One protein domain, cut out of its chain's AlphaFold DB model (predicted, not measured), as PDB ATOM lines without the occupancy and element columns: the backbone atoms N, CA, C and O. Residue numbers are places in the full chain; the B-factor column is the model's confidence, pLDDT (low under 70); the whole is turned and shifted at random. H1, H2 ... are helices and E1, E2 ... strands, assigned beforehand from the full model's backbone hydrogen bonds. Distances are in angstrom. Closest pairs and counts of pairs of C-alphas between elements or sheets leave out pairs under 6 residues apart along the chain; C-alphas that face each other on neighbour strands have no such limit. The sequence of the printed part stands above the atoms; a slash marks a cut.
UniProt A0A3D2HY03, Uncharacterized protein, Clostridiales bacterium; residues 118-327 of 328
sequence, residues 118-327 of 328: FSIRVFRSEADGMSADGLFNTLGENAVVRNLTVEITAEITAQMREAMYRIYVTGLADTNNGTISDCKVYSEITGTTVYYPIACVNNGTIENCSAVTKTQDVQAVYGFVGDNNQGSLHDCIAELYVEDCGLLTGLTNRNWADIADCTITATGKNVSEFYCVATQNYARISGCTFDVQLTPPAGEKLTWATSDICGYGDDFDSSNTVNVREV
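This is residues 118 to 327 of the 328 residues of an uncharacterized protein of Clostridiales bacterium (UniProt A0A3D2HY03). The chain is wound in stacked turns, a solenoid whose walls are made of strands. One long wall holds E1, E4, E8, E18, E20 and the first parts of E12, E15 and E17; E3, E7, E11 and E14 make a second wall, E2, E6, E10, E13, E16 and E19 belong to a third, and E5 and E9 lead into E6 and E10. The printed part has 210 residues, with twenty named strands, E1 to E20, and one named helix, H1, between E4 and E5; it is mostly strand. Neighbour strands are parallel, in a branched sheet of 16 strands and a sheet of four, in the order E3, E7, E11, E14. The whole is compact, with a radius of gyration of the C-alphas of 15.8 A and spans of 48 by 44 by 28 A.

Begin with the branched sheet at C-alpha 119, (246.981, 244.059, 239.550), where E1, residues 119 to 124, starts. Then find E2 at 136 to 139, E4 at 149 to 155, 20.1 A long, E5 at 168 to 170, E6 at 173 to 176, E8 at 184 to 190, 19.7 A long, E9 at 194 to 196 and E10 at 199 to 202. E12 covers 210 to 221, E13 225 to 228, E15 237 to 249, E16 252 to 255, E17 263 to 281, 17.3 A from end to end, E18 289 to 295, 19.8 A long, E19 303 to 310, and E20 321 to 326, ending at C-alpha 326, (234.943, 221.964, 264.279). The smaller sheet has E3 at 144 to 146, E7 at 179 to 181, E11 at 205 to 207 and E14 at 232 to 234; H1 is residues 158 to 163.

Look at E17, which bends by 150 degrees at residue 278: E15 and E16 lie on one side of it, E18 and E19 on the other side. N 238 and O 263 of E15 and E17 are 2.8 A apart, within hydrogen-bond range. E12 bends by 159 degrees at residue 218, with E8 and E9 on one side and E15 on the other side; N 185 and O 210 of E8 and E12 are 2.8 A apart. This sheet is twisted. With the smaller sheet it forms a sandwich, two sheets face to face, their strands at 77 degrees. H1 is on neither sheet, and its O i to N i+4 pairs are within hydrogen-bond range.

The C-alphas of Asn 142 and Gly 299, the two farthest apart, are 50.4 A apart. The printed part has no cut. E1 to E2 is a long link. Residues 125 to 131, 165 and 312 to 313 are under 70 in pLDDT.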
ATOM      1  N   PHE A 118     250.031 247.472 241.407       98.69
ATOM      2  CA  PHE A 118     248.989 247.192 240.421       98.69
ATOM      3  C   PHE A 118     248.660 245.697 240.329       98.69
ATOM      4  O   PHE A 118     249.392 244.830 240.814       98.69
ATOM      5  N   SER A 119     247.518 245.408 239.702       98.25
ATOM      6  CA  SER A 119     246.981 244.059 239.550       98.25
ATOM      7  C   SER A 119     247.060 243.549 238.113       98.25
ATOM      8  O   SER A 119     246.772 244.305 237.185       98.25
ATOM      9  N   ILE A 120     247.308 242.252 237.937       97.88
ATOM     10  CA  ILE A 120     247.011 241.513 236.705       97.88
ATOM     11  C   ILE A 120     245.836 240.575 236.991       97.88
ATOM     12  O   ILE A 120     245.898 239.762 237.910       97.88
ATOM     13  N   ARG A 121     244.756 240.701 236.217       95.81
ATOM     14  CA  ARG A 121     243.548 239.877 236.343       95.81
ATOM     15  C   ARG A 121     243.503 238.835 235.243       95.81
ATOM     16  O   ARG A 121     243.503 239.204 234.070       95.81
ATOM     17  N   VAL A 122     243.436 237.571 235.636       89.38
ATOM     18  CA  VAL A 122     243.433 236.395 234.771       89.38
ATOM     19  C   VAL A 122     242.088 235.687 234.912       89.38
ATOM     20  O   VAL A 122     241.749 235.176 235.977       89.38
ATOM     21  N   PHE A 123     241.320 235.652 233.826       83.06
ATOM     22  CA  PHE A 123     240.097 234.858 233.740       83.06
ATOM     23  C   PHE A 123     240.364 233.589 232.924       83.06
ATOM     24  O   PHE A 123     241.043 233.649 231.895       83.06
ATOM     25  N   ARG A 124     239.877 232.446 233.418       77.12
ATOM     26  CA  ARG A 124     240.012 231.128 232.790       77.12
ATOM     27  C   ARG A 124     238.641 230.452 232.714       77.12
ATOM     28  O   ARG A 124     238.184 229.855 233.688       77.12
ATOM     29  N   SER A 125     237.997 230.521 231.555       64.62
ATOM     30  CA  SER A 125     236.750 229.793 231.264       64.62
ATOM     31  C   SER A 125     236.948 228.534 230.418       64.62
ATOM     32  O   SER A 125     236.089 227.654 230.418       64.62
ATOM     33  N   GLU A 126     238.093 228.402 229.744       60.16
ATOM     34  CA  GLU A 126     238.442 227.241 228.927       60.16
ATOM     35  C   GLU A 126     239.860 226.781 229.292       60.16
ATOM     36  O   GLU A 126     240.849 227.402 228.919       60.16
ATOM     37  N   ALA A 127     239.971 225.701 230.069       55.25
ATOM     38  CA  ALA A 127     241.221 224.954 230.172       55.25
ATOM     39  C   ALA A 127     241.257 223.975 228.993       55.25
ATOM     40  O   ALA A 127     240.383 223.114 228.884       55.25
ATOM     41  N   ASP A 128     242.233 224.110 228.099       51.31
ATOM     42  CA  ASP A 128     242.455 223.231 226.944       51.31
ATOM     43  C   ASP A 128     243.528 222.152 227.210       51.31
ATOM     44  O   ASP A 128     243.863 221.361 226.325       51.31
ATOM     45  N   GLY A 129     244.008 222.037 228.455       56.81
ATOM     46  CA  GLY A 129     245.028 221.075 228.873       56.81
ATOM     47  C   GLY A 129     244.887 220.568 230.314       56.81
ATOM     48  O   GLY A 129     243.948 220.895 231.029       56.81
ATOM     49  N   MET A 130     245.842 219.735 230.744       57.75
ATOM     50  CA  MET A 130     245.856 219.117 232.086       57.75
ATOM     51  C   MET A 130     246.240 220.094 233.219       57.75
ATOM     52  O   MET A 130     246.041 219.773 234.391       57.75
ATOM     53  N   SER A 131     246.780 221.270 232.892       63.44
ATOM     54  CA  SER A 131     247.104 222.347 233.834       63.44
ATOM     55  C   SER A 131     246.646 223.693 233.276       63.44
ATOM     56  O   SER A 131     246.698 223.926 232.069       63.44
ATOM     57  N   ALA A 132     246.181 224.569 234.160       70.12
ATOM     58  CA  ALA A 132     245.894 225.961 233.863       70.12
ATOM     59  C   ALA A 132     246.771 226.822 234.767       70.12
ATOM     60  O   ALA A 132     246.430 227.074 235.929       70.12
ATOM     61  N   ASP A 133     247.914 227.244 234.232       80.19
ATOM     62  CA  ASP A 133     248.823 228.079 235.001       80.19
ATOM     63  C   ASP A 133     248.313 229.519 235.069       80.19
ATOM     64  O   ASP A 133     247.594 230.008 234.180       80.19
ATOM     65  N   GLY A 134     248.682 230.190 236.156       82.44
ATOM     66  CA  GLY A 134     248.344 231.582 236.409       82.44
ATOM     67  C   GLY A 134     249.031 232.528 235.427       82.44
ATOM     68  O   GLY A 134     248.655 232.634 234.257       82.44
ATOM     69  N   LEU A 135     250.034 233.260 235.911       93.56
ATOM     70  CA  LEU A 135     250.750 234.251 235.108       93.56
ATOM     71  C   LEU A 135     252.006 233.671 234.452       93.56
ATOM     72  O   LEU A 135     252.271 233.956 233.285       93.56
ATOM     73  N   PHE A 136     252.759 232.853 235.183       96.56
ATOM     74  CA  PHE A 136     254.010 232.252 234.730       96.56
ATOM     75  C   PHE A 136     253.904 230.728 234.726       96.56
ATOM     76  O   PHE A 136     253.307 230.142 235.621       96.56
ATOM     77  N   ASN A 137     254.528 230.074 233.755       95.31
ATOM     78  CA  ASN A 137     254.842 228.657 233.889       95.31
ATOM     79  C   ASN A 137     256.088 228.538 234.781       95.31
ATOM     80  O   ASN A 137     255.993 228.148 235.938       95.31
ATOM     81  N   THR A 138     257.247 229.009 234.312       97.44
ATOM     82  CA  THR A 138     258.510 228.928 235.057       97.44
ATOM     83  C   THR A 138     259.134 230.298 235.314       97.44
ATOM     84  O   THR A 138     259.422 231.069 234.393       97.44
ATOM     85  N   LEU A 139     259.435 230.561 236.588       98.69
ATOM     86  CA  LEU A 139     260.362 231.602 237.022       98.69
ATOM     87  C   LEU A 139     261.764 230.995 237.169       98.69
ATOM     88  O   LEU A 139     261.971 230.047 237.932       98.69
ATOM     89  N   GLY A 140     262.727 231.527 236.420       98.62
ATOM     90  CA  GLY A 140     264.137 231.152 236.501       98.62
ATOM     91  C   GLY A 140     264.824 231.688 237.758       98.62
ATOM     92  O   GLY A 140     264.285 232.529 238.467       98.62
ATOM     93  N   GLU A 141     266.048 231.230 238.018       98.25
ATOM     94  CA  GLU A 141     266.811 231.550 239.239       98.25
ATOM     95  C   GLU A 141     267.078 233.050 239.454       98.25
ATOM     96  O   GLU A 141     267.272 233.490 240.583       98.25
ATOM     97  N   ASN A 142     267.081 233.851 238.383       98.38
ATOM     98  CA  ASN A 142     267.272 235.306 238.458       98.38
ATOM     99  C   ASN A 142     265.951 236.077 238.370       98.38
ATOM    100  O   ASN A 142     265.962 237.309 238.366       98.38
ATOM    101  N   ALA A 143     264.827 235.370 238.245       98.81
ATOM    102  CA  ALA A 143     263.526 235.998 238.175       98.81
ATOM    103  C   ALA A 143     263.199 236.691 239.500       98.81
ATOM    104  O   ALA A 143     263.359 236.107 240.572       98.81
ATOM    105  N   VAL A 144     262.691 237.915 239.418       98.88
ATOM    106  CA  VAL A 144     262.169 238.661 240.562       98.88
ATOM    107  C   VAL A 144     260.779 239.157 240.205       98.88
ATOM    108  O   VAL A 144     260.631 240.000 239.323       98.88
ATOM    109  N   VAL A 145     259.759 238.651 240.891       98.94
ATOM    110  CA  VAL A 145     258.379 239.134 240.780       98.94
ATOM    111  C   VAL A 145     258.008 239.759 242.112       98.94
ATOM    112  O   VAL A 145     258.066 239.086 243.140       98.94
ATOM    113  N   ARG A 146     257.661 241.049 242.113       98.94
ATOM    114  CA  ARG A 146     257.364 241.753 243.363       98.94
ATOM    115  C   ARG A 146     256.278 242.804 243.271       98.94
ATOM    116  O   ARG A 146     255.992 243.294 242.182       98.94
ATOM    117  N   ASN A 147     255.724 243.196 244.420       98.88
ATOM    118  CA  ASN A 147     254.713 244.257 244.541       98.88
ATOM    119  C   ASN A 147     253.517 244.064 243.594       98.88
ATOM    120  O   ASN A 147     252.962 245.039 243.079       98.88
ATOM    121  N   LEU A 148     253.157 242.818 243.300       98.81
ATOM    122  CA  LEU A 148     252.170 242.475 242.284       98.81
ATOM    123  C   LEU A 148     250.935 241.872 242.937       98.81
ATOM    124  O   LEU A 148     251.040 240.989 243.783       98.81
ATOM    125  N   THR A 149     249.755 242.310 242.504       98.69
ATOM    126  CA  THR A 149     248.517 241.573 242.775       98.69
ATOM    127  C   THR A 149     248.151 240.722 241.562       98.69
ATOM    128  O   THR A 149     248.059 241.239 240.455       98.69
ATOM    129  N   VAL A 150     247.911 239.431 241.751       97.81
ATOM    130  CA  VAL A 150     247.337 238.547 240.733       97.81
ATOM    131  C   VAL A 150     245.928 238.179 241.174       97.81
ATOM    132  O   VAL A 150     245.733 237.673 242.274       97.81
ATOM    133  N   GLU A 151     244.933 238.464 240.343       96.94
ATOM    134  CA  GLU A 151     243.554 238.026 240.571       96.94
ATOM    135  C   GLU A 151     243.249 236.909 239.572       96.94
ATOM    136  O   GLU A 151     243.327 237.143 238.367       96.94
ATOM    137  N   ILE A 152     242.922 235.711 240.051       93.31
ATOM    138  CA  ILE A 152     242.606 234.556 239.214       93.31
ATOM    139  C   ILE A 152     241.176 234.075 239.459       93.31
ATOM    140  O   ILE A 152     240.764 233.825 240.591       93.31
ATOM    141  N   THR A 153     240.430 233.896 238.375       92.12
ATOM    142  CA  THR A 153     239.115 233.255 238.402       92.12
ATOM    143  C   THR A 153     239.112 232.102 237.415       92.12
ATOM    144  O   THR A 153     239.452 232.298 236.246       92.12
ATOM    145  N   ALA A 154     238.736 230.910 237.878       89.94
ATOM    146  CA  ALA A 154     238.660 229.720 237.040       89.94
ATOM    147  C   ALA A 154     237.395 228.908 237.332       89.94
ATOM    148  O   ALA A 154     237.141 228.526 238.475       89.94
ATOM    149  N   GLU A 155     236.635 228.595 236.283       89.44
ATOM    150  CA  GLU A 155     235.422 227.780 236.368       89.44
ATOM    151  C   GLU A 155     235.576 226.517 235.520       89.44
ATOM    152  O   GLU A 155     235.515 226.548 234.292       89.44
ATOM    153  N   ILE A 156     235.778 225.377 236.181       86.88
ATOM    154  CA  ILE A 156     235.995 224.095 235.517       86.88
ATOM    155  C   ILE A 156     234.679 223.319 235.438       86.88
ATOM    156  O   ILE A 156     234.136 222.846 236.439       86.88
ATOM    157  N   THR A 157     234.154 223.157 234.222       83.50
ATOM    158  CA  THR A 157     232.866 222.483 234.002       83.50
ATOM    159  C   THR A 157     232.957 220.961 234.161       83.50
ATOM    160  O   THR A 157     234.014 220.344 234.018       83.50
ATOM    161  N   ALA A 158     231.811 220.304 234.384       79.81
ATOM    162  CA  ALA A 158     231.741 218.840 234.412       79.81
ATOM    163  C   ALA A 158     232.244 218.193 233.110       79.81
ATOM    164  O   ALA A 158     232.953 217.194 233.165       79.81
ATOM    165  N   GLN A 159     231.946 218.799 231.956       78.75
ATOM    166  CA  GLN A 159     232.426 218.324 230.658       78.75
ATOM    167  C   GLN A 159     233.958 218.367 230.564       78.75
ATOM    168  O   GLN A 159     234.567 217.428 230.053       78.75
ATOM    169  N   MET A 160     234.589 219.423 231.088       77.88
ATOM    170  CA  MET A 160     236.052 219.536 231.129       77.88
ATOM    171  C   MET A 160     236.669 218.451 232.018       77.88
ATOM    172  O   MET A 160     237.638 217.813 231.617       77.88
ATOM    173  N   ARG A 161     236.055 218.162 233.175       75.38
ATOM    174  CA  ARG A 161     236.481 217.061 234.060       75.38
ATOM    175  C   ARG A 161     236.342 215.676 233.426       75.38
ATOM    176  O   ARG A 161     237.120 214.788 233.737       75.38
ATOM    177  N   GLU A 162     235.360 215.461 232.554       75.06
ATOM    178  CA  GLU A 162     235.238 214.189 231.825       75.06
ATOM    179  C   GLU A 162     236.309 214.042 230.738       75.06
ATOM    180  O   GLU A 162     236.793 212.939 230.482       75.06
ATOM    181  N   ALA A 163     236.695 215.152 230.105       72.31
ATOM    182  CA  ALA A 163     237.732 215.167 229.080       72.31
ATOM    183  C   ALA A 163     239.153 215.030 229.659       72.31
ATOM    184  O   ALA A 163     240.068 214.610 228.946       72.31
ATOM    185  N   MET A 164     239.352 215.373 230.936       71.06
ATOM    186  CA  MET A 164     240.668 215.497 231.563       71.06
ATOM    187  C   MET A 164     240.747 214.706 232.866       71.06
ATOM    188  O   MET A 164     239.945 214.887 233.771       71.06
ATOM    189  N   TYR A 165     241.764 213.853 233.005       67.75
ATOM    190  CA  TYR A 165     241.900 212.992 234.186       67.75
ATOM    191  C   TYR A 165     242.147 213.772 235.490       67.75
ATOM    192  O   TYR A 165     241.681 213.355 236.549       67.75
ATOM    193  N   ARG A 166     242.900 214.878 235.423       74.06
ATOM    194  CA  ARG A 166     243.179 215.803 236.531       74.06
ATOM    195  C   ARG A 166     243.403 217.197 235.970       74.06
ATOM    196  O   ARG A 166     244.061 217.322 234.940       74.06
ATOM    197  N   ILE A 167     242.872 218.199 236.662       83.94
ATOM    198  CA  ILE A 167     243.023 219.610 236.313       83.94
ATOM    199  C   ILE A 167     243.715 220.283 237.492       83.94
ATOM    200  O   ILE A 167     243.210 220.252 238.616       83.94
ATOM    201  N   TYR A 168     244.904 220.819 237.240       88.19
ATOM    202  CA  TYR A 168     245.682 221.581 238.213       88.19
ATOM    203  C   TYR A 168     245.585 223.058 237.860       88.19
ATOM    204  O   TYR A 168     245.725 223.415 236.693       88.19
ATOM    205  N   VAL A 169     245.349 223.910 238.852       91.88
ATOM    206  CA  VAL A 169     245.330 225.363 238.662       91.88
ATOM    207  C   VAL A 169     246.371 225.992 239.581       91.88
ATOM    208  O   VAL A 169     246.446 225.643 240.762       91.88
ATOM    209  N   THR A 170     247.164 226.921 239.052       93.62
ATOM    210  CA  THR A 170     248.128 227.710 239.832       93.62
ATOM    211  C   THR A 170     247.760 229.188 239.772       93.62
ATOM    212  O   THR A 170     247.208 229.656 238.778       93.62
ATOM    213  N   GLY A 171     247.991 229.937 240.852       94.12
ATOM    214  CA  GLY A 171     247.635 231.358 240.890       94.12
ATOM    215  C   GLY A 171     248.682 232.281 240.267       94.12
ATOM    216  O   GLY A 171     248.325 233.104 239.427       94.12
ATOM    217  N   LEU A 172     249.962 232.158 240.642       96.50
ATOM    218  CA  LEU A 172     251.025 233.051 240.156       96.50
ATOM    219  C   LEU A 172     251.971 232.351 239.178       96.50
ATOM    220  O   LEU A 172     252.115 232.823 238.048       96.50
ATOM    221  N   ALA A 173     252.599 231.251 239.593       96.44
ATOM    222  CA  ALA A 173     253.533 230.484 238.772       96.44
ATOM    223  C   ALA A 173     253.236 228.978 238.844       96.44
ATOM    224  O   ALA A 173     252.662 228.526 239.825       96.44
ATOM    225  N   ASP A 174     253.665 228.171 237.876       95.94
ATOM    226  CA  ASP A 174     253.768 226.724 238.111       95.94
ATOM    227  C   ASP A 174     255.029 226.407 238.924       95.94
ATOM    228  O   ASP A 174     254.946 225.907 240.043       95.94
ATOM    229  N   THR A 175     256.197 226.806 238.428       97.50
ATOM    230  CA  THR A 175     257.484 226.570 239.081       97.50
ATOM    231  C   THR A 175     258.186 227.882 239.428       97.50
ATOM    232  O   THR A 175     258.479 228.699 238.553       97.50
ATOM    233  N   ASN A 176     258.536 228.058 240.703       98.50
ATOM    234  CA  ASN A 176     259.374 229.152 241.186       98.50
ATOM    235  C   ASN A 176     260.800 228.678 241.493       98.50
ATOM    236  O   ASN A 176     261.009 227.967 242.475       98.50
ATOM    237  N   ASN A 177     261.788 229.122 240.713       98.62
ATOM    238  CA  ASN A 177     263.210 229.017 241.073       98.62
ATOM    239  C   ASN A 177     263.820 230.373 241.468       98.62
ATOM    240  O   ASN A 177     264.974 230.414 241.880       98.62
ATOM    241  N   GLY A 178     263.071 231.469 241.318       98.69
ATOM    242  CA  GLY A 178     263.524 232.836 241.570       98.69
ATOM    243  C   GLY A 178     263.002 233.390 242.893       98.69
ATOM    244  O   GLY A 178     262.874 232.673 243.881       98.69
ATOM    245  N   THR A 179     262.700 234.686 242.924       98.88
ATOM    246  CA  THR A 179     262.126 235.375 244.087       98.88
ATOM    247  C   THR A 179     260.728 235.894 243.773       98.88
ATOM    248  O   THR A 179     260.543 236.654 242.819       98.88
ATOM    249  N   ILE A 180     259.762 235.525 244.609       98.94
ATOM    250  CA  ILE A 180     258.425 236.116 244.665       98.94
ATOM    251  C   ILE A 180     258.319 236.845 246.007       98.94
ATOM    252  O   ILE A 180     258.374 236.203 247.055       98.94
ATOM    253  N   SER A 181     258.177 238.170 245.990       98.94
ATOM    254  CA  SER A 181     258.100 238.964 247.222       98.94
ATOM    255  C   SER A 181     257.022 240.036 247.190       98.94
ATOM    256  O   SER A 181     256.692 240.566 246.134       98.94
ATOM    257  N   ASP A 182     256.423 240.366 248.335       98.88
ATOM    258  CA  ASP A 182     255.420 241.443 248.433       98.88
ATOM    259  C   ASP A 182     254.240 241.279 247.448       98.88
ATOM    260  O   ASP A 182     253.659 242.252 246.954       98.88
ATOM    261  N   CYS A 183     253.907 240.032 247.099       98.88
ATOM    262  CA  CYS A 183     252.863 239.707 246.133       98.88
ATOM    263  C   CYS A 183     251.566 239.284 246.818       98.88
ATOM    264  O   CYS A 183     251.558 238.724 247.915       98.88
ATOM    265  N   LYS A 184     250.443 239.525 246.143       98.81
ATOM    266  CA  LYS A 184     249.117 239.112 246.603       98.81
ATOM    267  C   LYS A 184     248.429 238.289 245.534       98.81
ATOM    268  O   LYS A 184     248.364 238.732 244.394       98.81
ATOM    269  N   VAL A 185     247.876 237.142 245.897       98.69
ATOM    270  CA  VAL A 185     247.032 236.348 245.003       98.69
ATOM    271  C   VAL A 185     245.613 236.314 245.550       98.69
ATOM    272  O   VAL A 185     245.399 235.908 246.690       98.69
ATOM    273  N   TYR A 186     244.651 236.748 244.742       98.50
ATOM    274  CA  TYR A 186     243.222 236.595 245.005       98.50
ATOM    275  C   TYR A 186     242.646 235.559 244.058       98.50
ATOM    276  O   TYR A 186     242.873 235.652 242.853       98.50
ATOM    277  N   SER A 187     241.875 234.615 244.587       97.44
ATOM    278  CA  SER A 187     241.450 233.449 243.812       97.44
ATOM    279  C   SER A 187     239.980 233.127 244.017       97.44
ATOM    280  O   SER A 187     239.524 233.048 245.157       97.44
ATOM    281  N   GLU A 188     239.269 232.871 242.922       97.00
ATOM    282  CA  GLU A 188     237.918 232.298 242.917       97.00
ATOM    283  C   GLU A 188     237.897 231.092 241.966       97.00
ATOM    284  O   GLU A 188     237.905 231.256 240.746       97.00
ATOM    285  N   ILE A 189     237.958 229.877 242.523       95.44
ATOM    286  CA  ILE A 189     238.212 228.643 241.759       95.44
ATOM    287  C   ILE A 189     237.113 227.609 242.008       95.44
ATOM    288  O   ILE A 189     236.879 227.219 243.152       95.44
ATOM    289  N   THR A 190     236.506 227.093 240.940       94.25
ATOM    290  CA  THR A 190     235.428 226.098 241.035       94.25
ATOM    291  C   THR A 190     235.719 224.855 240.202       94.25
ATOM    292  O   THR A 190     236.088 224.956 239.032       94.25
ATOM    293  N   GLY A 191     235.514 223.669 240.783       91.56
ATOM    294  CA  GLY A 191     235.471 222.396 240.054       91.56
ATOM    295  C   GLY A 191     236.825 221.786 239.670       91.56
ATOM    296  O   GLY A 191     236.857 220.804 238.925       91.56
ATOM    297  N   THR A 192     237.948 222.344 240.129       90.94
ATOM    298  CA  THR A 192     239.288 221.821 239.805       90.94
ATOM    299  C   THR A 192     239.662 220.592 240.646       90.94
ATOM    300  O   THR A 192     239.091 220.336 241.705       90.94
ATOM    301  N   THR A 193     240.646 219.804 240.202       92.69
ATOM    302  CA  THR A 193     241.192 218.721 241.036       92.69
ATOM    303  C   THR A 193     242.081 219.302 242.125       92.69
ATOM    304  O   THR A 193     241.986 218.914 243.285       92.69
ATOM    305  N   VAL A 194     242.958 220.230 241.758       94.81
ATOM    306  CA  VAL A 194     243.965 220.754 242.675       94.81
ATOM    307  C   VAL A 194     244.189 222.238 242.440       94.81
ATOM    308  O   VAL A 194     244.242 222.677 241.288       94.81
ATOM    309  N   TYR A 195     244.370 222.986 243.527       96.94
ATOM    310  CA  TYR A 195     244.709 224.400 243.474       96.94
ATOM    311  C   TYR A 195     245.947 224.762 244.308       96.94
ATOM    312  O   TYR A 195     246.030 224.414 245.488       96.94
ATOM    313  N   TYR A 196     246.872 225.502 243.688       96.88
ATOM    314  CA  TYR A 196     248.080 226.048 244.311       96.88
ATOM    315  C   TYR A 196     248.089 227.587 244.200       96.88
ATOM    316  O   TYR A 196     248.329 228.114 243.108       96.88
ATOM    317  N   PRO A 197     247.834 228.339 245.286       97.50
ATOM    318  CA  PRO A 197     247.677 229.790 245.202       97.50
ATOM    319  C   PRO A 197     248.898 230.546 244.673       97.50
ATOM    320  O   PRO A 197     248.747 231.441 243.849       97.50
ATOM    321  N   ILE A 198     250.110 230.190 245.097       98.00
ATOM    322  CA  ILE A 198     251.336 230.864 244.653       98.00
ATOM    323  C   ILE A 198     252.035 230.047 243.567       98.00
ATOM    324  O   ILE A 198     252.195 230.544 242.453       98.00
ATOM    325  N   ALA A 199     252.433 228.808 243.878       97.25
ATOM    326  CA  ALA A 199     253.177 227.961 242.948       97.25
ATOM    327  C   ALA A 199     252.906 226.462 243.109       97.25
ATOM    328  O   ALA A 199     252.702 225.985 244.219       97.25
ATOM    329  N   CYS A 200     252.963 225.680 242.031       96.75
ATOM    330  CA  CYS A 200     252.977 224.218 242.140       96.75
ATOM    331  C   CYS A 200     254.281 223.738 242.795       96.75
ATOM    332  O   CYS A 200     254.243 222.945 243.733       96.75
ATOM    333  N   VAL A 201     255.430 224.272 242.371       97.69
ATOM    334  CA  VAL A 201     256.756 223.924 242.900       97.69
ATOM    335  C   VAL A 201     257.511 225.179 243.322       97.69
ATOM    336  O   VAL A 201     257.638 226.127 242.551       97.69
ATOM    337  N   ASN A 202     258.077 225.161 244.527       98.44
ATOM    338  CA  ASN A 202     258.990 226.178 245.034       98.44
ATOM    339  C   ASN A 202     260.390 225.596 245.282       98.44
ATOM    340  O   ASN A 202     260.608 224.779 246.183       98.44
ATOM    341  N   ASN A 203     261.348 226.066 244.489       98.25
ATOM    342  CA  ASN A 203     262.786 225.880 244.679       98.25
ATOM    343  C   ASN A 203     263.500 227.206 245.007       98.25
ATOM    344  O   ASN A 203     264.678 227.183 245.348       98.25
ATOM    345  N   GLY A 204     262.807 228.338 244.863       98.50
ATOM    346  CA  GLY A 204     263.321 229.684 245.103       98.50
ATOM    347  C   GLY A 204     262.844 230.275 246.431       98.50
ATOM    348  O   GLY A 204     262.643 229.569 247.414       98.50
ATOM    349  N   THR A 205     262.639 231.586 246.464       98.75
ATOM    350  CA  THR A 205     262.174 232.319 247.647       98.75
ATOM    351  C   THR A 205     260.754 232.824 247.442       98.75
ATOM    352  O   THR A 205     260.443 233.411 246.404       98.75
ATOM    353  N   ILE A 206     259.909 232.607 248.448       98.88
ATOM    354  CA  ILE A 206     258.590 233.222 248.587       98.88
ATOM    355  C   ILE A 206     258.562 233.924 249.945       98.88
ATOM    356  O   ILE A 206     258.644 233.267 250.982       98.88
ATOM    357  N   GLU A 207     258.459 235.251 249.945       98.88
ATOM    358  CA  GLU A 207     258.477 236.045 251.178       98.88
ATOM    359  C   GLU A 207     257.455 237.183 251.159       98.88
ATOM    360  O   GLU A 207     257.155 237.740 250.102       98.88
ATOM    361  N   ASN A 208     256.915 237.563 252.318       98.88
ATOM    362  CA  ASN A 208     256.003 238.711 252.446       98.88
ATOM    363  C   ASN A 208     254.782 238.646 251.501       98.88
ATOM    364  O   ASN A 208     254.284 239.671 251.030       98.88
ATOM    365  N   CYS A 209     254.312 237.440 251.176       98.94
ATOM    366  CA  CYS A 209     253.221 237.233 250.226       98.94
ATOM    367  C   CYS A 209     251.898 236.918 250.930       98.94
ATOM    368  O   CYS A 209     251.872 236.359 252.024       98.94
ATOM    369  N   SER A 210     250.774 237.226 250.280       98.88
ATOM    370  CA  SER A 210     249.450 236.833 250.773       98.88
ATOM    371  C   SER A 210     248.613 236.114 249.723       98.88
ATOM    372  O   SER A 210     248.519 236.591 248.594       98.88
ATOM    373  N   ALA A 211     247.930 235.040 250.105       98.75
ATOM    374  CA  ALA A 211     246.941 234.349 249.288       98.75
ATOM    375  C   ALA A 211     245.556 234.451 249.940       98.75
ATOM    376  O   ALA A 211     245.382 234.060 251.089       98.75
ATOM    377  N   VAL A 212     244.566 234.962 249.209       98.81
ATOM    378  CA  VAL A 212     243.159 234.978 249.622       98.81
ATOM    379  C   VAL A 212     242.380 234.133 248.628       98.81
ATOM    380  O   VAL A 212     242.186 234.514 247.474       98.81
ATOM    381  N   THR A 213     241.951 232.959 249.066       98.62
ATOM    382  CA  THR A 213     241.463 231.902 248.186       98.62
ATOM    383  C   THR A 213     240.038 231.529 248.548       98.62
ATOM    384  O   THR A 213     239.766 231.117 249.672       98.62
ATOM    385  N   LYS A 214     239.131 231.646 247.578       98.75
ATOM    386  CA  LYS A 214     237.775 231.104 247.648       98.75
ATOM    387  C   LYS A 214     237.653 229.937 246.683       98.75
ATOM    388  O   LYS A 214     237.934 230.100 245.494       98.75
ATOM    389  N   THR A 215     237.221 228.783 247.172       98.25
ATOM    390  CA  THR A 215     237.056 227.600 246.321       98.25
ATOM    391  C   THR A 215     235.757 226.863 246.572       98.25
ATOM    392  O   THR A 215     235.310 226.775 247.716       98.25
ATOM    393  N   GLN A 216     235.228 226.252 245.516       97.75
ATOM    394  CA  GLN A 216     234.093 225.338 245.581       97.75
ATOM    395  C   GLN A 216     234.353 224.080 244.741       97.75
ATOM    396  O   GLN A 216     234.896 224.175 243.639       97.75
ATOM    397  N   ASP A 217     233.943 222.908 245.228       95.88
ATOM    398  CA  ASP A 217     234.067 221.630 244.508       95.88
ATOM    399  C   ASP A 217     235.517 221.316 244.089       95.88
ATOM    400  O   ASP A 217     235.787 220.949 242.940       95.88
ATOM    401  N   VAL A 218     236.470 221.486 245.013       95.50
ATOM    402  CA  VAL A 218     237.903 221.279 244.747       95.50
ATOM    403  C   VAL A 218     238.446 220.113 245.558       95.50
ATOM    404  O   VAL A 218     238.401 220.123 246.784       95.50
ATOM    405  N   GLN A 219     239.026 219.110 244.890       96.06
ATOM    406  CA  GLN A 219     239.510 217.921 245.598       96.06
ATOM    407  C   GLN A 219     240.659 218.243 246.570       96.06
ATOM    408  O   GLN A 219     240.638 217.717 247.680       96.06
ATOM    409  N   ALA A 220     241.629 219.079 246.188       97.75
ATOM    410  CA  ALA A 220     242.716 219.500 247.075       97.75
ATOM    411  C   ALA A 220     243.053 220.994 246.952       97.75
ATOM    412  O   ALA A 220     243.284 221.497 245.849       97.75
ATOM    413  N   VAL A 221     243.141 221.684 248.089       98.50
ATOM    414  CA  VAL A 221     243.547 223.093 248.189       98.50
ATOM    415  C   VAL A 221     244.734 223.210 249.140       98.50
ATOM    416  O   VAL A 221     244.694 222.717 250.269       98.50
ATOM    417  N   TYR A 222     245.790 223.885 248.690       98.25
ATOM    418  CA  TYR A 222     246.974 224.158 249.505       98.25
ATOM    419  C   TYR A 222     247.064 225.645 249.842       98.25
ATOM    420  O   TYR A 222     246.596 226.478 249.070       98.25
ATOM    421  N   GLY A 223     247.648 225.987 250.992       98.06
ATOM    422  CA  GLY A 223     247.684 227.378 251.453       98.06
ATOM    423  C   GLY A 223     248.575 228.294 250.615       98.06
ATOM    424  O   GLY A 223     248.219 229.447 250.381       98.06
ATOM    425  N   PHE A 224     249.701 227.779 250.116       98.31
ATOM    426  CA  PHE A 224     250.630 228.550 249.289       98.31
ATOM    427  C   PHE A 224     251.130 227.776 248.076       98.31
ATOM    428  O   PHE A 224     250.936 228.226 246.946       98.31
ATOM    429  N   VAL A 225     251.789 226.634 248.298       98.00
ATOM    430  CA  VAL A 225     252.473 225.896 247.226       98.00
ATOM    431  C   VAL A 225     252.188 224.403 247.246       98.00
ATOM    432  O   VAL A 225     251.764 223.865 248.258       98.00
ATOM    433  N   GLY A 226     252.423 223.704 246.139       97.44
ATOM    434  CA  GLY A 226     252.387 222.241 246.131       97.44
ATOM    435  C   GLY A 226     253.603 221.662 246.846       97.44
ATOM    436  O   GLY A 226     253.505 221.165 247.965       97.44
ATOM    437  N   ASP A 227     254.762 221.767 246.215       97.69
ATOM    438  CA  ASP A 227     256.020 221.219 246.701       97.69
ATOM    439  C   ASP A 227     256.978 222.335 247.106       97.69
ATOM    440  O   ASP A 227     257.447 223.088 246.256       97.69
ATOM    441  N   ASN A 228     257.326 222.411 248.387       97.81
ATOM    442  CA  ASN A 228     258.427 223.249 248.853       97.81
ATOM    443  C   ASN A 228     259.688 222.385 248.992       97.81
ATOM    444  O   ASN A 228     259.904 221.755 250.024       97.81
ATOM    445  N   ASN A 229     260.471 222.276 247.917       92.12
ATOM    446  CA  ASN A 229     261.581 221.321 247.823       92.12
ATOM    447  C   ASN A 229     262.873 221.866 248.439       92.12
ATOM    448  O   ASN A 229     263.366 221.359 249.440       92.12
ATOM    449  N   GLN A 230     263.452 222.874 247.787       89.69
ATOM    450  CA  GLN A 230     264.699 223.537 248.191       89.69
ATOM    451  C   GLN A 230     264.480 225.026 248.474       89.69
ATOM    452  O   GLN A 230     265.435 225.737 248.773       89.69
ATOM    453  N   GLY A 231     263.235 225.489 248.344       90.25
ATOM    454  CA  GLY A 231     262.890 226.890 248.476       90.25
ATOM    455  C   GLY A 231     262.645 227.333 249.914       90.25
ATOM    456  O   GLY A 231     262.381 226.526 250.803       90.25
ATOM    457  N   SER A 232     262.711 228.642 250.133       96.56
ATOM    458  CA  SER A 232     262.271 229.282 251.370       96.56
ATOM    459  C   SER A 232     260.845 229.806 251.220       96.56
ATOM    460  O   SER A 232     260.470 230.329 250.165       96.56
ATOM    461  N   LEU A 233     260.053 229.669 252.283       98.69
ATOM    462  CA  LEU A 233     258.713 230.238 252.385       98.69
ATOM    463  C   LEU A 233     258.563 230.855 253.775       98.69
ATOM    464  O   LEU A 233     258.597 230.132 254.772       98.69
ATOM    465  N   HIS A 234     258.452 232.181 253.856       98.81
ATOM    466  CA  HIS A 234     258.332 232.857 255.148       98.81
ATOM    467  C   HIS A 234     257.575 234.183 255.100       98.81
ATOM    468  O   HIS A 234     257.372 234.755 254.032       98.81
ATOM    469  N   ASP A 235     257.123 234.659 256.262       98.88
ATOM    470  CA  ASP A 235     256.396 235.931 256.405       98.88
ATOM    471  C   ASP A 235     255.136 236.016 255.516       98.88
ATOM    472  O   ASP A 235     254.766 237.080 255.017       98.88
ATOM    473  N   CYS A 236     254.481 234.879 255.264       98.94
ATOM    474  CA  CYS A 236     253.350 234.792 254.340       98.94
ATOM    475  C   CYS A 236     252.002 234.631 255.056       98.94
ATOM    476  O   CYS A 236     251.915 234.103 256.165       98.94
ATOM    477  N   ILE A 237     250.917 235.054 254.403       98.94
ATOM    478  CA  ILE A 237     249.553 234.976 254.949       98.94
ATOM    479  C   ILE A 237     248.624 234.235 253.985       98.94
ATOM    480  O   ILE A 237     248.523 234.608 252.823       98.94
ATOM    481  N   ALA A 238     247.908 233.221 254.465       98.88
ATOM    482  CA  ALA A 238     246.859 232.537 253.716       98.88
ATOM    483  C   ALA A 238     245.495 232.753 254.387       98.88
ATOM    484  O   ALA A 238     245.330 232.495 255.580       98.88
ATOM    485  N   GLU A 239     244.508 233.198 253.614       98.88
ATOM    486  CA  GLU A 239     243.098 233.254 253.999       98.88
ATOM    487  C   GLU A 239     242.288 232.346 253.073       98.88
ATOM    488  O   GLU A 239     242.124 232.632 251.884       98.88
ATOM    489  N   LEU A 240     241.798 231.233 253.612       98.81
ATOM    490  CA  LEU A 240     241.185 230.154 252.842       98.81
ATOM    491  C   LEU A 240     239.687 230.066 253.154       98.81
ATOM    492  O   LEU A 240     239.288 229.862 254.299       98.81
ATOM    493  N   TYR A 241     238.855 230.189 252.127       98.75
ATOM    494  CA  TYR A 241     237.401 230.071 252.194       98.75
ATOM    495  C   TYR A 241     236.968 228.923 251.284       98.75
ATOM    496  O   TYR A 241     236.902 229.088 250.067       98.75
ATOM    497  N   VAL A 242     236.721 227.745 251.853       98.50
ATOM    498  CA  VAL A 242     236.557 226.520 251.056       98.50
ATOM    499  C   VAL A 242     235.199 225.859 251.283       98.50
ATOM    500  O   VAL A 242     234.756 225.694 252.418       98.50
ATOM    501  N   GLU A 243     234.533 225.456 250.208       98.38
ATOM    502  CA  GLU A 243     233.326 224.627 250.254       98.38
ATOM    503  C   GLU A 243     233.531 223.376 249.392       98.38
ATOM    504  O   GLU A 243     234.142 223.446 248.324       98.38
ATOM    505  N   ASP A 244     233.043 222.229 249.871       97.94
ATOM    506  CA  ASP A 244     233.102 220.947 249.158       97.94
ATOM    507  C   ASP A 244     234.545 220.558 248.781       97.94
ATOM    508  O   ASP A 244     234.908 220.429 247.608       97.94
ATOM    509  N   CYS A 245     235.390 220.397 249.808       97.56
ATOM    510  CA  CYS A 245     236.822 220.154 249.654       97.56
ATOM    511  C   CYS A 245     237.257 218.820 250.270       97.56
ATOM    512  O   CYS A 245     237.019 218.554 251.446       97.56
ATOM    513  N   GLY A 246     237.935 217.977 249.490       96.81
ATOM    514  CA  GLY A 246     238.439 216.697 249.999       96.81
ATOM    515  C   GLY A 246     239.609 216.884 250.965       96.81
ATOM    516  O   GLY A 246     239.580 216.397 252.090       96.81
ATOM    517  N   LEU A 247     240.629 217.616 250.530       97.81
ATOM    518  CA  LEU A 247     241.870 217.827 251.264       97.81
ATOM    519  C   LEU A 247     242.209 219.314 251.322       97.81
ATOM    520  O   LEU A 247     242.472 219.938 250.294       97.81
ATOM    521  N   LEU A 248     242.291 219.860 252.528       98.62
ATOM    522  CA  LEU A 248     242.804 221.199 252.775       98.62
ATOM    523  C   LEU A 248     244.148 221.118 253.497       98.62
ATOM    524  O   LEU A 248     244.290 220.395 254.481       98.62
ATOM    525  N   THR A 249     245.123 221.918 253.072       98.50
ATOM    526  CA  THR A 249     246.325 222.160 253.881       98.50
ATOM    527  C   THR A 249     246.532 223.643 254.136       98.50
ATOM    528  O   THR A 249     246.164 224.479 253.310       98.50
ATOM    529  N   GLY A 250     247.137 223.980 255.273       98.25
ATOM    530  CA  GLY A 250     247.450 225.368 255.593       98.25
ATOM    531  C   GLY A 250     248.692 225.908 254.886       98.25
ATOM    532  O   GLY A 250     248.750 227.109 254.653       98.25
ATOM    533  N   LEU A 251     249.667 225.067 254.516       98.31
ATOM    534  CA  LEU A 251     250.899 225.523 253.860       98.31
ATOM    535  C   LEU A 251     251.106 224.876 252.491       98.31
ATOM    536  O   LEU A 251     251.012 225.567 251.473       98.31
ATOM    537  N   THR A 252     251.420 223.578 252.457       98.25
ATOM    538  CA  THR A 252     251.869 222.904 251.232       98.25
ATOM    539  C   THR A 252     251.312 221.495 251.066       98.25
ATOM    540  O   THR A 252     250.704 220.944 251.972       98.25
ATOM    541  N   ASN A 253     251.512 220.862 249.910       97.69
ATOM    542  CA  ASN A 253     251.310 219.416 249.791       97.69
ATOM    543  C   ASN A 253     252.483 218.651 250.408       97.69
ATOM    544  O   ASN A 253     252.302 217.747 251.227       97.69
ATOM    545  N   ARG A 254     253.698 219.000 249.981       97.50
ATOM    546  CA  ARG A 254     254.932 218.360 250.420       97.50
ATOM    547  C   ARG A 254     255.970 219.418 250.769       97.50
ATOM    548  O   ARG A 254     256.076 220.443 250.093       97.50
ATOM    549  N   ASN A 255     256.716 219.186 251.839       97.56
ATOM    550  CA  ASN A 255     257.707 220.118 252.348       97.56
ATOM    551  C   ASN A 255     259.026 219.409 252.666       97.56
ATOM    552  O   ASN A 255     259.047 218.431 253.411       97.56
ATOM    553  N   TRP A 256     260.123 219.934 252.129       95.88
ATOM    554  CA  TRP A 256     261.496 219.470 252.344       95.88
ATOM    555  C   TRP A 256     262.459 220.600 252.722       95.88
ATOM    556  O   TRP A 256     263.649 220.340 252.904       95.88
ATOM    557  N   ALA A 257     261.958 221.826 252.887       95.25
ATOM    558  CA  ALA A 257     262.732 222.982 253.325       95.25
ATOM    559  C   ALA A 257     262.004 223.758 254.434       95.25
ATOM    560  O   ALA A 257     260.802 223.598 254.641       95.25
ATOM    561  N   ASP A 258     262.744 224.556 255.199       95.25
ATOM    562  CA  ASP A 258     262.179 225.245 256.358       95.25
ATOM    563  C   ASP A 258     261.118 226.276 255.929       95.25
ATOM    564  O   ASP A 258     261.308 227.027 254.968       95.25
ATOM    565  N   ILE A 259     260.008 226.314 256.670       98.19
ATOM    566  CA  ILE A 259     258.934 227.301 256.515       98.19
ATOM    567  C   ILE A 259     258.780 228.047 257.835       98.19
ATOM    568  O   ILE A 259     258.693 227.422 258.897       98.19
ATOM    569  N   ALA A 260     258.728 229.376 257.775       98.44
ATOM    570  CA  ALA A 260     258.702 230.200 258.977       98.44
ATOM    571  C   ALA A 260     257.652 231.313 258.945       98.44
ATOM    572  O   ALA A 260     257.295 231.815 257.888       98.44
ATOM    573  N   ASP A 261     257.170 231.720 260.116       98.81
ATOM    574  CA  ASP A 261     256.476 232.997 260.324       98.81
ATOM    575  C   ASP A 261     255.247 233.216 259.415       98.81
ATOM    576  O   ASP A 261     254.921 234.333 259.014       98.81
ATOM    577  N   CYS A 262     254.537 232.133 259.085       98.88
ATOM    578  CA  CYS A 262     253.342 232.186 258.247       98.88
ATOM    579  C   CYS A 262     252.052 232.192 259.068       98.88
ATOM    580  O   CYS A 262     251.920 231.481 260.061       98.88
ATOM    581  N   THR A 263     251.050 232.944 258.622       98.94
ATOM    582  CA  THR A 263     249.720 232.961 259.247       98.94
ATOM    583  C   THR A 263     248.684 232.366 258.313       98.94
ATOM    584  O   THR A 263     248.511 232.825 257.191       98.94
ATOM    585  N   ILE A 264     247.966 231.358 258.789       98.81
ATOM    586  CA  ILE A 264     246.928 230.654 258.055       98.81
ATOM    587  C   ILE A 264     245.618 230.876 258.791       98.81
ATOM    588  O   ILE A 264     245.478 230.516 259.963       98.81
ATOM    589  N   THR A 265     244.639 231.408 258.074       98.81
ATOM    590  CA  THR A 265     243.243 231.388 258.488       98.81
ATOM    591  C   THR A 265     242.442 230.571 257.491       98.81
ATOM    592  O   THR A 265     242.629 230.701 256.282       98.81
ATOM    593  N   ALA A 266     241.562 229.704 257.982       98.62
ATOM    594  CA  ALA A 266     240.691 228.930 257.109       98.62
ATOM    595  C   ALA A 266     239.276 228.854 257.671       98.62
ATOM    596  O   ALA A 266     239.079 228.537 258.841       98.62
ATOM    597  N   THR A 267     238.290 229.125 256.824       98.62
ATOM    598  CA  THR A 267     236.874 228.884 257.097       98.62
ATOM    599  C   THR A 267     236.314 228.003 255.997       98.62
ATOM    600  O   THR A 267     236.485 228.310 254.819       98.62
ATOM    601  N   GLY A 268     235.623 226.922 256.342       97.69
ATOM    602  CA  GLY A 268     235.110 226.042 255.303       97.69
ATOM    603  C   GLY A 268     234.014 225.087 255.723       97.69
ATOM    604  O   GLY A 268     233.786 224.849 256.909       97.69
ATOM    605  N   LYS A 269     233.320 224.551 254.722       97.94
ATOM    606  CA  LYS A 269     232.217 223.599 254.883       97.94
ATOM    607  C   LYS A 269     232.429 222.382 254.005       97.94
ATOM    608  O   LYS A 269     232.944 222.507 252.898       97.94
ATOM    609  N   ASN A 270     231.951 221.237 254.480       97.62
ATOM    610  CA  ASN A 270     232.105 219.959 253.800       97.62
ATOM    611  C   ASN A 270     233.582 219.681 253.458       97.62
ATOM    612  O   ASN A 270     233.926 219.427 252.305       97.62
ATOM    613  N   VAL A 271     234.454 219.808 254.467       97.88
ATOM    614  CA  VAL A 271     235.898 219.546 254.339       97.88
ATOM    615  C   VAL A 271     236.243 218.199 254.964       97.88
ATOM    616  O   VAL A 271     236.062 218.036 256.171       97.88
ATOM    617  N   SER A 272     236.718 217.235 254.169       95.62
ATOM    618  CA  SER A 272     236.970 215.870 254.665       95.62
ATOM    619  C   SER A 272     238.236 215.777 255.524       95.62
ATOM    620  O   SER A 272     238.193 215.236 256.630       95.62
ATOM    621  N   GLU A 273     239.352 216.323 255.041       96.88
ATOM    622  CA  GLU A 273     240.655 216.260 255.710       96.88
ATOM    623  C   GLU A 273     241.321 217.635 255.783       96.88
ATOM    624  O   GLU A 273     241.301 218.405 254.820       96.88
ATOM    625  N   PHE A 274     241.956 217.926 256.922       98.25
ATOM    626  CA  PHE A 274     242.763 219.127 257.106       98.25
ATOM    627  C   PHE A 274     244.147 218.826 257.699       98.25
ATOM    628  O   PHE A 274     244.261 218.259 258.783       98.25
ATOM    629  N   TYR A 275     245.213 219.296 257.052       98.12
ATOM    630  CA  TYR A 275     246.559 219.296 257.633       98.12
ATOM    631  C   TYR A 275     247.055 220.722 257.824       98.12
ATOM    632  O   TYR A 275     247.063 221.510 256.883       98.12
ATOM    633  N   CYS A 276     247.502 221.076 259.032       97.25
ATOM    634  CA  CYS A 276     247.985 222.436 259.296       97.25
ATOM    635  C   CYS A 276     249.116 222.806 258.329       97.25
ATOM    636  O   CYS A 276     249.070 223.840 257.677       97.25
ATOM    637  N   VAL A 277     250.103 221.927 258.195       96.50
ATOM    638  CA  VAL A 277     251.298 222.159 257.390       96.50
ATOM    639  C   VAL A 277     251.113 221.563 256.008       96.50
ATOM    640  O   VAL A 277     250.944 222.292 255.036       96.50
ATOM    641  N   ALA A 278     251.168 220.238 255.928       97.25
ATOM    642  CA  ALA A 278     251.288 219.539 254.664       97.25
ATOM    643  C   ALA A 278     250.877 218.080 254.764       97.25
ATOM    644  O   ALA A 278     250.945 217.491 255.842       97.25
ATOM    645  N   THR A 279     250.548 217.469 253.630       97.06
ATOM    646  CA  THR A 279     250.396 216.013 253.541       97.06
ATOM    647  C   THR A 279     251.713 215.315 253.885       97.06
ATOM    648  O   THR A 279     251.720 214.312 254.583       97.06
ATOM    649  N   GLN A 280     252.855 215.840 253.433       96.69
ATOM    650  CA  GLN A 280     254.170 215.290 253.778       96.69
ATOM    651  C   GLN A 280     255.110 216.402 254.227       96.69
ATOM    652  O   GLN A 280     255.479 217.252 253.423       96.69
ATOM    653  N   ASN A 281     255.527 216.391 255.486       97.12
ATOM    654  CA  ASN A 281     256.487 217.348 256.016       97.12
ATOM    655  C   ASN A 281     257.795 216.651 256.393       97.12
ATOM    656  O   ASN A 281     257.787 215.688 257.144       97.12
ATOM    657  N   TYR A 282     258.922 217.138 255.885       95.50
ATOM    658  CA  TYR A 282     260.258 216.602 256.166       95.50
ATOM    659  C   TYR A 282     261.253 217.685 256.601       95.50
ATOM    660  O   TYR A 282     262.452 217.416 256.675       95.50
ATOM    661  N   ALA A 283     260.770 218.896 256.881       94.81
ATOM    662  CA  ALA A 283     261.580 220.034 257.293       94.81
ATOM    663  C   ALA A 283     260.872 220.858 258.372       94.81
ATOM    664  O   ALA A 283     259.716 220.596 258.708       94.81
ATOM    665  N   ARG A 284     261.591 221.812 258.964       95.25
ATOM    666  CA  ARG A 284     261.119 222.510 260.156       95.25
ATOM    667  C   ARG A 284     260.065 223.553 259.810       95.25
ATOM    668  O   ARG A 284     260.242 224.363 258.904       95.25
ATOM    669  N   ILE A 285     259.010 223.569 260.614       97.56
ATOM    670  CA  ILE A 285     257.999 224.620 260.653       97.56
ATOM    671  C   ILE A 285     258.158 225.391 261.961       97.56
ATOM    672  O   ILE A 285     258.185 224.778 263.035       97.56
ATOM    673  N   SER A 286     258.254 226.717 261.891       97.69
ATOM    674  CA  SER A 286     258.432 227.574 263.073       97.69
ATOM    675  C   SER A 286     257.707 228.910 262.951       97.69
ATOM    676  O   SER A 286     257.613 229.460 261.866       97.69
ATOM    677  N   GLY A 287     257.228 229.473 264.056       98.38
ATOM    678  CA  GLY A 287     256.600 230.798 264.088       98.38
ATOM    679  C   GLY A 287     255.254 230.883 263.363       98.38
ATOM    680  O   GLY A 287     254.690 231.968 263.245       98.38
ATOM    681  N   CYS A 288     254.705 229.759 262.892       98.75
ATOM    682  CA  CYS A 288     253.469 229.755 262.126       98.75
ATOM    683  C   CYS A 288     252.232 229.754 263.030       98.75
ATOM    684  O   CYS A 288     252.195 229.112 264.082       98.75
ATOM    685  N   THR A 289     251.180 230.442 262.596       98.88
ATOM    686  CA  THR A 289     249.885 230.496 263.284       98.88
ATOM    687  C   THR A 289     248.795 229.902 262.404       98.88
ATOM    688  O   THR A 289     248.659 230.295 261.253       98.88
ATOM    689  N   PHE A 290     247.986 229.003 262.959       98.75
ATOM    690  CA  PHE A 290     246.856 228.364 262.287       98.75
ATOM    691  C   PHE A 290     245.572 228.649 263.071       98.75
ATOM    692  O   PHE A 290     245.416 228.157 264.190       98.75
ATOM    693  N   ASP A 291     244.653 229.423 262.495       98.69
ATOM    694  CA  ASP A 291     243.316 229.679 263.048       98.69
ATOM    695  C   ASP A 291     242.242 229.192 262.070       98.69
ATOM    696  O   ASP A 291     241.985 229.794 261.028       98.69
ATOM    697  N   VAL A 292     241.655 228.040 262.379       98.62
ATOM    698  CA  VAL A 292     240.916 227.233 261.410       98.62
ATOM    699  C   VAL A 292     239.549 226.866 261.963       98.62
ATOM    700  O   VAL A 292     239.420 226.399 263.093       98.62
ATOM    701  N   GLN A 293     238.523 227.064 261.145       98.31
ATOM    702  CA  GLN A 293     237.130 226.820 261.470       98.31
ATOM    703  C   GLN A 293     236.460 226.035 260.332       98.31
ATOM    704  O   GLN A 293     236.118 226.609 259.301       98.31
ATOM    705  N   LEU A 294     236.262 224.726 260.507       98.31
ATOM    706  CA  LEU A 294     235.771 223.840 259.443       98.31
ATOM    707  C   LEU A 294     234.549 223.032 259.892       98.31
ATOM    708  O   LEU A 294     234.474 222.593 261.039       98.31
ATOM    709  N   THR A 295     233.627 222.784 258.966       97.88
ATOM    710  CA  THR A 295     232.541 221.804 259.124       97.88
ATOM    711  C   THR A 295     232.835 220.580 258.248       97.88
ATOM    712  O   THR A 295     233.046 220.754 257.041       97.88
ATOM    713  N   PRO A 296     232.858 219.355 258.802       96.56
ATOM    714  CA  PRO A 296     233.088 218.136 258.027       96.56
ATOM    715  C   PRO A 296     231.870 217.756 257.167       96.56
ATOM    716  O   PRO A 296     230.803 218.366 257.292       96.56
ATOM    717  N   PRO A 297     231.990 216.738 256.294       95.81
ATOM    718  CA  PRO A 297     230.844 216.174 255.597       95.81
ATOM    719  C   PRO A 297     229.749 215.685 256.548       95.81
ATOM    720  O   PRO A 297     229.993 215.293 257.691       95.81
ATOM    721  N   ALA A 298     228.505 215.699 256.069       94.31
ATOM    722  CA  ALA A 298     227.345 215.376 256.891       94.31
ATOM    723  C   ALA A 298     227.431 213.957 257.481       94.31
ATOM    724  O   ALA A 298     227.437 212.962 256.757       94.31
ATOM    725  N   GLY A 299     227.419 213.868 258.813       93.00
ATOM    726  CA  GLY A 299     227.520 212.600 259.541       93.00
ATOM    727  C   GLY A 299     228.954 212.108 259.767       93.00
ATOM    728  O   GLY A 299     229.131 211.040 260.357       93.00
ATOM    729  N   GLU A 300     229.954 212.879 259.344       93.00
ATOM    730  CA  GLU A 300     231.373 212.632 259.589       93.00
ATOM    731  C   GLU A 300     231.907 213.536 260.713       93.00
ATOM    732  O   GLU A 300     231.169 214.324 261.304       93.00
ATOM    733  N   LYS A 301     233.189 213.377 261.051       90.88
ATOM    734  CA  LYS A 301     233.922 214.244 261.985       90.88
ATOM    735  C   LYS A 301     235.090 214.878 261.255       90.88
ATOM    736  O   LYS A 301     235.631 214.256 260.341       90.88
ATOM    737  N   LEU A 302     235.528 216.051 261.703       91.38
ATOM    738  CA  LEU A 302     236.701 216.686 261.116       91.38
ATOM    739  C   LEU A 302     237.957 215.855 261.417       91.38
ATOM    740  O   LEU A 302     238.356 215.706 262.575       91.38
ATOM    741  N   THR A 303     238.598 215.334 260.370       93.81
ATOM    742  CA  THR A 303     239.906 214.679 260.483       93.81
ATOM    743  C   THR A 303     240.990 215.723 260.278       93.81
ATOM    744  O   THR A 303     241.075 216.317 259.204       93.81
ATOM    745  N   TRP A 304     241.820 215.959 261.299       96.38
ATOM    746  CA  TRP A 304     242.947 216.873 261.158       96.38
ATOM    747  C   TRP A 304     244.190 216.481 261.955       96.38
ATOM    748  O   TRP A 304     244.106 215.830 262.999       96.38
ATOM    749  N   ALA A 305     245.347 216.918 261.455       96.19
ATOM    750  CA  ALA A 305     246.652 216.786 262.101       96.19
ATOM    751  C   ALA A 305     247.572 217.963 261.723       96.19
ATOM    752  O   ALA A 305     247.194 218.850 260.952       96.19
ATOM    753  N   THR A 306     248.794 217.996 262.256       94.81
ATOM    754  CA  THR A 306     249.826 218.923 261.761       94.81
ATOM    755  C   THR A 306     250.250 218.545 260.341       94.81
ATOM    756  O   THR A 306     250.273 219.412 259.471       94.81
ATOM    757  N   SER A 307     250.477 217.251 260.104       96.06
ATOM    758  CA  SER A 307     250.750 216.628 258.806       96.06
ATOM    759  C   SER A 307     250.261 215.178 258.780       96.06
ATOM    760  O   SER A 307     250.128 214.576 259.845       96.06
ATOM    761  N   ASP A 308     250.022 214.614 257.591       93.88
ATOM    762  CA  ASP A 308     249.728 213.176 257.430       93.88
ATOM    763  C   ASP A 308     251.000 212.337 257.625       93.88
ATOM    764  O   ASP A 308     251.090 211.479 258.504       93.88
ATOM    765  N   ILE A 309     252.041 212.660 256.860       92.56
ATOM    766  CA  ILE A 309     253.368 212.062 256.975       92.56
ATOM    767  C   ILE A 309     254.339 213.132 257.459       92.56
ATOM    768  O   ILE A 309     254.402 214.227 256.903       92.56
ATOM    769  N   CYS A 310     255.124 212.806 258.478       86.06
ATOM    770  CA  CYS A 310     256.125 213.696 259.050       86.06
ATOM    771  C   CYS A 310     257.521 213.052 259.037       86.06
ATOM    772  O   CYS A 310     257.668 211.826 258.938       86.06
ATOM    773  N   GLY A 311     258.558 213.884 259.121       77.50
ATOM    774  CA  GLY A 311     259.942 213.458 259.243       77.50
ATOM    775  C   GLY A 311     260.250 212.949 260.652       77.50
ATOM    776  O   GLY A 311     259.371 212.781 261.497       77.50
ATOM    777  N   TYR A 312     261.529 212.701 260.928       62.59
ATOM    778  CA  TYR A 312     261.992 212.448 262.293       62.59
ATOM    779  C   TYR A 312     262.500 213.755 262.917       62.59
ATOM    780  O   TYR A 312     263.389 214.379 262.346       62.59
ATOM    781  N   GLY A 313     262.020 214.118 264.113       68.12
ATOM    782  CA  GLY A 313     262.564 215.227 264.913       68.12
ATOM    783  C   GLY A 313     261.561 216.347 265.199       68.12
ATOM    784  O   GLY A 313     260.375 216.081 265.354       68.12
ATOM    785  N   ASP A 314     262.065 217.580 265.291       70.00
ATOM    786  CA  ASP A 314     261.304 218.804 265.599       70.00
ATOM    787  C   ASP A 314     260.817 219.497 264.311       70.00
ATOM    788  O   ASP A 314     261.045 220.689 264.093       70.00
ATOM    789  N   ASP A 315     260.202 218.732 263.409       87.50
ATOM    790  CA  ASP A 315     259.728 219.240 262.117       87.50
ATOM    791  C   ASP A 315     258.493 220.151 262.257       87.50
ATOM    792  O   ASP A 315     258.223 220.971 261.386       87.50
ATOM    793  N   PHE A 316     257.811 220.099 263.403       92.81
ATOM    794  CA  PHE A 316     256.825 221.080 263.845       92.81
ATOM    795  C   PHE A 316     257.167 221.566 265.255       92.81
ATOM    796  O   PHE A 316     256.856 220.902 266.248       92.81
ATOM    797  N   ASP A 317     257.841 222.712 265.364       92.69
ATOM    798  CA  ASP A 317     258.376 223.146 266.653       92.69
ATOM    799  C   ASP A 317     257.349 223.870 267.551       92.69
ATOM    800  O   ASP A 317     256.241 224.231 267.146       92.69
ATOM    801  N   SER A 318     257.731 224.101 268.810       94.94
ATOM    802  CA  SER A 318     256.863 224.697 269.836       94.94
ATOM    803  C   SER A 318     256.550 226.187 269.658       94.94
ATOM    804  O   SER A 318     255.796 226.737 270.458       94.94
ATOM    805  N   SER A 319     257.165 226.868 268.689       97.50
ATOM    806  CA  SER A 319     256.865 228.277 268.402       97.50
ATOM    807  C   SER A 319     255.593 228.450 267.565       97.50
ATOM    808  O   SER A 319     255.060 229.555 267.495       97.50
ATOM    809  N   ASN A 320     255.079 227.366 266.979       98.19
ATOM    810  CA  ASN A 320     253.835 227.383 266.221       98.19
ATOM    811  C   ASN A 320     252.602 227.450 267.134       98.19
ATOM    812  O   ASN A 320     252.558 226.845 268.207       98.19
ATOM    813  N   THR A 321     251.557 228.134 266.672       98.50
ATOM    814  CA  THR A 321     250.263 228.236 267.360       98.50
ATOM    815  C   THR A 321     249.172 227.586 266.517       98.50
ATOM    816  O   THR A 321     249.005 227.939 265.355       98.50
ATOM    817  N   VAL A 322     248.401 226.659 267.094       98.31
ATOM    818  CA  VAL A 322     247.337 225.924 266.389       98.31
ATOM    819  C   VAL A 322     246.011 226.062 267.127       98.31
ATOM    820  O   VAL A 322     245.909 225.747 268.312       98.31
ATOM    821  N   ASN A 323     244.985 226.497 266.405       97.94
ATOM    822  CA  ASN A 323     243.624 226.653 266.889       97.94
ATOM    823  C   ASN A 323     242.640 226.161 265.816       97.94
ATOM    824  O   ASN A 323     242.176 226.937 264.985       97.94
ATOM    825  N   VAL A 324     242.341 224.859 265.833       97.25
ATOM    826  CA  VAL A 324     241.403 224.211 264.901       97.25
ATOM    827  C   VAL A 324     240.084 223.941 265.615       97.25
ATOM    828  O   VAL A 324     240.056 223.307 266.672       97.25
ATOM    829  N   ARG A 325     238.986 224.429 265.037       95.31
ATOM    830  CA  ARG A 325     237.629 224.298 265.568       95.31
ATOM    831  C   ARG A 325     236.728 223.620 264.545       95.31
ATOM    832  O   ARG A 325     236.594 224.095 263.419       95.31
ATOM    833  N   GLU A 326     236.083 222.548 264.980       91.69
ATOM    834  CA  GLU A 326     234.943 221.964 264.279       91.69
ATOM    835  C   GLU A 326     233.689 222.798 264.583       91.69
ATOM    836  O   GLU A 326     233.486 223.214 265.729       91.69
ATOM    837  N   VAL A 327     232.880 223.084 263.562       85.81
ATOM    838  CA  VAL A 327     231.619 223.830 263.700       85.81
ATOM    839  C   VAL A 327     230.466 222.949 263.261       85.81
ATOM    840  O   VAL A 327     230.488 222.441 262.138       85.81
TER     841      VAL A 327